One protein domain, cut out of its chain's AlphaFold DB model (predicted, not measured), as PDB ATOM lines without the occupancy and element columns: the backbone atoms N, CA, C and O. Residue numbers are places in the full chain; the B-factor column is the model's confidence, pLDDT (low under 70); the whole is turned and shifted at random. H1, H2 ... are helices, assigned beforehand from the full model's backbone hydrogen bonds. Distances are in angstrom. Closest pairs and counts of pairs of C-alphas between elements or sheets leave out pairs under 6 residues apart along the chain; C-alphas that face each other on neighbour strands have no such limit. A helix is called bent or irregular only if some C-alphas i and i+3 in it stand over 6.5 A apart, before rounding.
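This is residues 526 to 578 of the 584 residues of the protein "Transmembrane and ubiquitin-like domain-containing protein 2" of Folsomia candida (UniProt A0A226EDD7). The domain is a long helical hairpin: H1 runs out, kinks near its far end, and H2 folds back beside it, running opposite ways. The printed part has 53 residues with two named helices, H1 then H2, and no named strand; its class is all helix. It is loose, with a radius of gyration of the C-alphas of 12.9 A, and makes a rod of 43 by 19 by 12 A.

Find C-alpha 526 at (-124.341, -13.717, 33.319); from there H1, residues 526 to 551, runs 31.3 A. It has a kink of 61 degrees near residue 545 and is irregular, with C-alphas 546 and 549 8.3 A apart. H2, residues 554 to 575, runs 31.6 A and ends at C-alpha 575, (-117.190, -3.596, 32.700).

Look at Leu 537 and Thr 564, where H1 and H2 touch: their C-alphas, the closest of the two helices, are 7.0 A apart. The lines stand at a shallow tilt of 22 degrees, opposite ways. In H2 every O i to N i+4 pair is within hydrogen-bond range; in H1, 20 of 22 are.

The C-alphas farthest apart, those of His 550 and Val 578, are 43.6 A apart. The printed part has no cut, and the link from H1 to H2 is tight. Look for pLDDT under 70 at residues 548 to 550 and 577 to 578.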
ATOM      1  N   GLY A 526    -125.793 -13.911  33.372       77.12
ATOM      2  CA  GLY A 526    -124.341 -13.717  33.319       77.12
ATOM      3  C   GLY A 526    -123.798 -12.855  34.465       77.12
ATOM      4  O   GLY A 526    -122.740 -13.166  35.011       77.12
ATOM      5  N   LEU A 527    -124.529 -11.818  34.893       73.31
ATOM      6  CA  LEU A 527    -124.104 -10.946  35.992       73.31
ATOM      7  C   LEU A 527    -124.195 -11.672  37.345       73.31
ATOM      8  O   LEU A 527    -123.280 -11.562  38.163       73.31
ATOM      9  N   PHE A 528    -125.243 -12.483  37.546       78.94
ATOM     10  CA  PHE A 528    -125.330 -13.400  38.690       78.94
ATOM     11  C   PHE A 528    -124.168 -14.400  38.714       78.94
ATOM     12  O   PHE A 528    -123.558 -14.593  39.766       78.94
ATOM     13  N   PHE A 529    -123.825 -15.001  37.568       82.44
ATOM     14  CA  PHE A 529    -122.713 -15.950  37.473       82.44
ATOM     15  C   PHE A 529    -121.363 -15.296  37.808       82.44
ATOM     16  O   PHE A 529    -120.608 -15.840  38.613       82.44
ATOM     17  N   VAL A 530    -121.080 -14.102  37.272       84.06
ATOM     18  CA  VAL A 530    -119.862 -13.333  37.599       84.06
ATOM     19  C   VAL A 530    -119.812 -12.981  39.092       84.06
ATOM     20  O   VAL A 530    -118.769 -13.159  39.724       84.06
ATOM     21  N   GLY A 531    -120.930 -12.548  39.683       80.25
ATOM     22  CA  GLY A 531    -121.018 -12.262  41.118       80.25
ATOM     23  C   GLY A 531    -120.762 -13.495  41.991       80.25
ATOM     24  O   GLY A 531    -119.929 -13.451  42.899       80.25
ATOM     25  N   PHE A 532    -121.421 -14.617  41.684       83.44
ATOM     26  CA  PHE A 532    -121.241 -15.886  42.394       83.44
ATOM     27  C   PHE A 532    -119.804 -16.410  42.283       83.44
ATOM     28  O   PHE A 532    -119.208 -16.793  43.290       83.44
ATOM     29  N   LEU A 533    -119.212 -16.364  41.084       86.56
ATOM     30  CA  LEU A 533    -117.833 -16.788  40.848       86.56
ATOM     31  C   LEU A 533    -116.828 -15.915  41.619       86.56
ATOM     32  O   LEU A 533    -115.891 -16.449  42.211       86.56
ATOM     33  N   GLY A 534    -117.054 -14.599  41.699       87.50
ATOM     34  CA  GLY A 534    -116.245 -13.689  42.517       87.50
ATOM     35  C   GLY A 534    -116.326 -13.987  44.021       87.50
ATOM     36  O   GLY A 534    -115.301 -14.009  44.709       87.50
ATOM     37  N   VAL A 535    -117.523 -14.292  44.536       84.44
ATOM     38  CA  VAL A 535    -117.712 -14.740  45.929       84.44
ATOM     39  C   VAL A 535    -117.011 -16.082  46.170       84.44
ATOM     40  O   VAL A 535    -116.302 -16.227  47.165       84.44
ATOM     41  N   PHE A 536    -117.126 -17.036  45.244       87.69
ATOM     42  CA  PHE A 536    -116.477 -18.344  45.350       87.69
ATOM     43  C   PHE A 536    -114.942 -18.244  45.337       87.69
ATOM     44  O   PHE A 536    -114.288 -18.831  46.199       87.69
ATOM     45  N   LEU A 537    -114.355 -17.434  44.446       88.06
ATOM     46  CA  LEU A 537    -112.915 -17.128  44.451       88.06
ATOM     47  C   LEU A 537    -112.471 -16.466  45.765       88.06
ATOM     48  O   LEU A 537    -111.399 -16.784  46.280       88.06
ATOM     49  N   THR A 538    -113.299 -15.586  46.335       85.12
ATOM     50  CA  THR A 538    -113.024 -14.950  47.634       85.12
ATOM     51  C   THR A 538    -113.022 -15.984  48.767       85.12
ATOM     52  O   THR A 538    -112.111 -15.983  49.595       85.12
ATOM     53  N   ILE A 539    -113.979 -16.919  48.778       85.50
ATOM     54  CA  ILE A 539    -114.031 -18.023  49.753       85.50
ATOM     55  C   ILE A 539    -112.816 -18.949  49.595       85.50
ATOM     56  O   ILE A 539    -112.181 -19.280  50.596       85.50
ATOM     57  N   LEU A 540    -112.438 -19.317  48.365       88.38
ATOM     58  CA  LEU A 540    -111.230 -20.111  48.097       88.38
ATOM     59  C   LEU A 540    -109.965 -19.424  48.628       88.38
ATOM     60  O   LEU A 540    -109.137 -20.080  49.257       88.38
ATOM     61  N   TRP A 541    -109.836 -18.106  48.448       87.19
ATOM     62  CA  TRP A 541    -108.740 -17.328  49.031       87.19
ATOM     63  C   TRP A 541    -108.767 -17.323  50.564       87.19
ATOM     64  O   TRP A 541    -107.728 -17.543  51.183       87.19
ATOM     65  N   VAL A 542    -109.930 -17.142  51.196       85.50
ATOM     66  CA  VAL A 542    -110.069 -17.198  52.666       85.50
ATOM     67  C   VAL A 542    -109.708 -18.585  53.215       85.50
ATOM     68  O   VAL A 542    -109.004 -18.676  54.224       85.50
ATOM     69  N   VAL A 543    -110.112 -19.666  52.543       84.06
ATOM     70  CA  VAL A 543    -109.720 -21.042  52.897       84.06
ATOM     71  C   VAL A 543    -108.210 -21.242  52.712       84.06
ATOM     72  O   VAL A 543    -107.547 -21.781  53.602       84.06
ATOM     73  N   CYS A 544    -107.640 -20.740  51.613       84.25
ATOM     74  CA  CYS A 544    -106.201 -20.777  51.356       84.25
ATOM     75  C   CYS A 544    -105.397 -19.992  52.413       84.25
ATOM     76  O   CYS A 544    -104.321 -20.437  52.806       84.25
ATOM     77  N   PHE A 545    -105.911 -18.874  52.934       81.56
ATOM     78  CA  PHE A 545    -105.266 -18.147  54.035       81.56
ATOM     79  C   PHE A 545    -105.329 -18.894  55.373       81.56
ATOM     80  O   PHE A 545    -104.339 -18.908  56.101       81.56
ATOM     81  N   ASN A 546    -106.466 -19.514  55.711       81.44
ATOM     82  CA  ASN A 546    -106.656 -20.145  57.024       81.44
ATOM     83  C   ASN A 546    -106.027 -21.548  57.130       81.44
ATOM     84  O   ASN A 546    -105.587 -21.930  58.213       81.44
ATOM     85  N   TRP A 547    -105.948 -22.306  56.029       82.12
ATOM     86  CA  TRP A 547    -105.469 -23.701  56.028       82.12
ATOM     87  C   TRP A 547    -104.407 -24.025  54.959       82.12
ATOM     88  O   TRP A 547    -103.994 -25.183  54.827       82.12
ATOM     89  N   GLY A 548    -103.940 -23.037  54.188       67.75
ATOM     90  CA  GLY A 548    -103.094 -23.269  53.009       67.75
ATOM     91  C   GLY A 548    -101.768 -23.984  53.278       67.75
ATOM     92  O   GLY A 548    -101.302 -24.722  52.419       67.75
ATOM     93  N   SER A 549    -101.202 -23.851  54.482       67.50
ATOM     94  CA  SER A 549     -99.965 -24.537  54.892       67.50
ATOM     95  C   SER A 549    -100.092 -26.061  55.028       67.50
ATOM     96  O   SER A 549     -99.069 -26.738  55.112       67.50
ATOM     97  N   HIS A 550    -101.315 -26.604  55.061       69.88
ATOM     98  CA  HIS A 550    -101.573 -28.041  55.213       69.88
ATOM     99  C   HIS A 550    -102.494 -28.622  54.124       69.88
ATOM    100  O   HIS A 550    -102.466 -29.829  53.888       69.88
ATOM    101  N   LEU A 551    -103.321 -27.802  53.460       74.19
ATOM    102  CA  LEU A 551    -104.293 -28.276  52.461       74.19
ATOM    103  C   LEU A 551    -103.961 -27.911  51.007       74.19
ATOM    104  O   LEU A 551    -104.534 -28.518  50.105       74.19
ATOM    105  N   PHE A 552    -103.073 -26.944  50.748       79.62
ATOM    106  CA  PHE A 552    -102.780 -26.477  49.388       79.62
ATOM    107  C   PHE A 552    -101.346 -26.799  48.960       79.62
ATOM    108  O   PHE A 552    -100.376 -26.447  49.628       79.62
ATOM    109  N   SER A 553    -101.199 -27.424  47.790       86.69
ATOM    110  CA  SER A 553     -99.906 -27.525  47.116       86.69
ATOM    111  C   SER A 553     -99.495 -26.169  46.533       86.69
ATOM    112  O   SER A 553    -100.339 -25.349  46.163       86.69
ATOM    113  N   GLN A 554     -98.189 -25.953  46.350       83.62
ATOM    114  CA  GLN A 554     -97.672 -24.758  45.664       83.62
ATOM    115  C   GLN A 554     -98.300 -24.583  44.265       83.62
ATOM    116  O   GLN A 554     -98.655 -23.471  43.878       83.62
ATOM    117  N   SER A 555     -98.530 -25.685  43.538       86.94
ATOM    118  CA  SER A 555     -99.219 -25.684  42.240       86.94
ATOM    119  C   SER A 555    -100.676 -25.212  42.316       86.94
ATOM    120  O   SER A 555    -101.126 -24.494  41.424       86.94
ATOM    121  N   ALA A 556    -101.410 -25.550  43.381       89.00
ATOM    122  CA  ALA A 556    -102.792 -25.112  43.568       89.00
ATOM    123  C   ALA A 556    -102.884 -23.609  43.894       89.00
ATOM    124  O   ALA A 556    -103.779 -22.933  43.389       89.00
ATOM    125  N   VAL A 557    -101.926 -23.058  44.653       87.50
ATOM    126  CA  VAL A 557    -101.844 -21.607  44.925       87.50
ATOM    127  C   VAL A 557    -101.535 -20.820  43.644       87.50
ATOM    128  O   VAL A 557    -102.162 -19.791  43.379       87.50
ATOM    129  N   ILE A 558    -100.619 -21.322  42.807       86.81
ATOM    130  CA  ILE A 558    -100.319 -20.736  41.488       86.81
ATOM    131  C   ILE A 558    -101.567 -20.766  40.589       86.81
ATOM    132  O   ILE A 558    -101.916 -19.746  39.996       86.81
ATOM    133  N   SER A 559    -102.283 -21.896  40.544       91.00
ATOM    134  CA  SER A 559    -103.531 -22.041  39.778       91.00
ATOM    135  C   SER A 559    -104.623 -21.060  40.234       91.00
ATOM    136  O   SER A 559    -105.180 -20.335  39.411       91.00
ATOM    137  N   LEU A 560    -104.868 -20.947  41.547       88.19
ATOM    138  CA  LEU A 560    -105.835 -19.993  42.109       88.19
ATOM    139  C   LEU A 560    -105.463 -18.535  41.783       88.19
ATOM    140  O   LEU A 560    -106.336 -17.723  41.474       88.19
ATOM    141  N   THR A 561    -104.168 -18.209  41.795       87.12
ATOM    142  CA  THR A 561    -103.659 -16.875  41.439       87.12
ATOM    143  C   THR A 561    -103.909 -16.557  39.960       87.12
ATOM    144  O   THR A 561    -104.435 -15.488  39.646       87.12
ATOM    145  N   LEU A 562    -103.609 -17.494  39.052       90.88
ATOM    146  CA  LEU A 562    -103.880 -17.351  37.615       90.88
ATOM    147  C   LEU A 562    -105.382 -17.229  37.325       90.88
ATOM    148  O   LEU A 562    -105.786 -16.345  36.572       90.88
ATOM    149  N   LEU A 563    -106.217 -18.051  37.968       90.69
ATOM    150  CA  LEU A 563    -107.675 -17.986  37.834       90.69
ATOM    151  C   LEU A 563    -108.230 -16.635  38.313       90.69
ATOM    152  O   LEU A 563    -109.086 -16.055  37.647       90.69
ATOM    153  N   THR A 564    -107.704 -16.102  39.422       89.88
ATOM    154  CA  THR A 564    -108.073 -14.771  39.939       89.88
ATOM    155  C   THR A 564    -107.711 -13.662  38.945       89.88
ATOM    156  O   THR A 564    -108.505 -12.748  38.723       89.88
ATOM    157  N   LEU A 565    -106.541 -13.752  38.303       89.62
ATOM    158  CA  LEU A 565    -106.090 -12.784  37.299       89.62
ATOM    159  C   LEU A 565    -106.924 -12.853  36.008       89.62
ATOM    160  O   LEU A 565    -107.337 -11.812  35.499       89.62
ATOM    161  N   ILE A 566    -107.234 -14.056  35.513       89.88
ATOM    162  CA  ILE A 566    -108.095 -14.253  34.334       89.88
ATOM    163  C   ILE A 566    -109.517 -13.741  34.613       89.88
ATOM    164  O   ILE A 566    -110.074 -13.017  33.788       89.88
ATOM    165  N   PHE A 567    -110.079 -14.042  35.788       90.12
ATOM    166  CA  PHE A 567    -111.377 -13.511  36.217       90.12
ATOM    167  C   PHE A 567    -111.368 -11.977  36.295       90.12
ATOM    168  O   PHE A 567    -112.290 -11.337  35.794       90.12
ATOM    169  N   GLY A 568    -110.306 -11.375  36.843       86.12
ATOM    170  CA  GLY A 568    -110.135  -9.921  36.882       86.12
ATOM    171  C   GLY A 568    -110.083  -9.278  35.491       86.12
ATOM    172  O   GLY A 568    -110.751  -8.272  35.262       86.12
ATOM    173  N   ILE A 569    -109.351  -9.876  34.544       86.00
ATOM    174  CA  ILE A 569    -109.289  -9.404  33.149       86.00
ATOM    175  C   ILE A 569    -110.654  -9.543  32.463       86.00
ATOM    176  O   ILE A 569    -111.104  -8.595  31.824       86.00
ATOM    177  N   GLY A 570    -111.337 -10.680  32.625       85.38
ATOM    178  CA  GLY A 570    -112.678 -10.896  32.074       85.38
ATOM    179  C   GLY A 570    -113.711  -9.915  32.635       85.38
ATOM    180  O   GLY A 570    -114.520  -9.374  31.884       85.38
ATOM    181  N   LEU A 571    -113.635  -9.611  33.934       85.25
ATOM    182  CA  LEU A 571    -114.474  -8.604  34.578       85.25
ATOM    183  C   LEU A 571    -114.170  -7.204  34.024       85.25
ATOM    184  O   LEU A 571    -115.099  -6.502  33.645       85.25
ATOM    185  N   VAL A 572    -112.900  -6.808  33.884       81.94
ATOM    186  CA  VAL A 572    -112.535  -5.519  33.261       81.94
ATOM    187  C   VAL A 572    -113.011  -5.439  31.804       81.94
ATOM    188  O   VAL A 572    -113.564  -4.415  31.414       81.94
ATOM    189  N   ALA A 573    -112.879  -6.509  31.017       82.69
ATOM    190  CA  ALA A 573    -113.369  -6.556  29.635       82.69
ATOM    191  C   ALA A 573    -114.907  -6.486  29.527       82.69
ATOM    192  O   ALA A 573    -115.421  -5.975  28.537       82.69
ATOM    193  N   PHE A 574    -115.635  -6.964  30.541       80.25
ATOM    194  CA  PHE A 574    -117.097  -6.867  30.627       80.25
ATOM    195  C   PHE A 574    -117.576  -5.496  31.143       80.25
ATOM    196  O   PHE A 574    -118.611  -4.996  30.709       80.25
ATOM    197  N   TYR A 575    -116.834  -4.877  32.070       76.56
ATOM    198  CA  TYR A 575    -117.190  -3.596  32.700       76.56
ATOM    199  C   TYR A 575    -116.666  -2.357  31.962       76.56
ATOM    200  O   TYR A 575    -117.150  -1.257  32.228       76.56
ATOM    201  N   LEU A 576    -115.703  -2.501  31.051       76.62
ATOM    202  CA  LEU A 576    -115.370  -1.459  30.085       76.62
ATOM    203  C   LEU A 576    -116.375  -1.533  28.927       76.62
ATOM    204  O   LEU A 576    -116.243  -2.427  28.089       76.62
ATOM    205  N   PRO A 577    -117.352  -0.609  28.811       60.06
ATOM    206  CA  PRO A 577    -118.113  -0.501  27.578       60.06
ATOM    207  C   PRO A 577    -117.123  -0.149  26.468       60.06
ATOM    208  O   PRO A 577    -116.550   0.943  26.466       60.06
ATOM    209  N   VAL A 578    -116.901  -1.083  25.539       59.72
ATOM    210  CA  VAL A 578    -116.095  -0.843  24.340       59.72
ATOM    211  C   VAL A 578    -116.845   0.186  23.510       59.72
ATOM    212  O   VAL A 578    -117.731  -0.145  22.722       59.72
TER     213      VAL A 578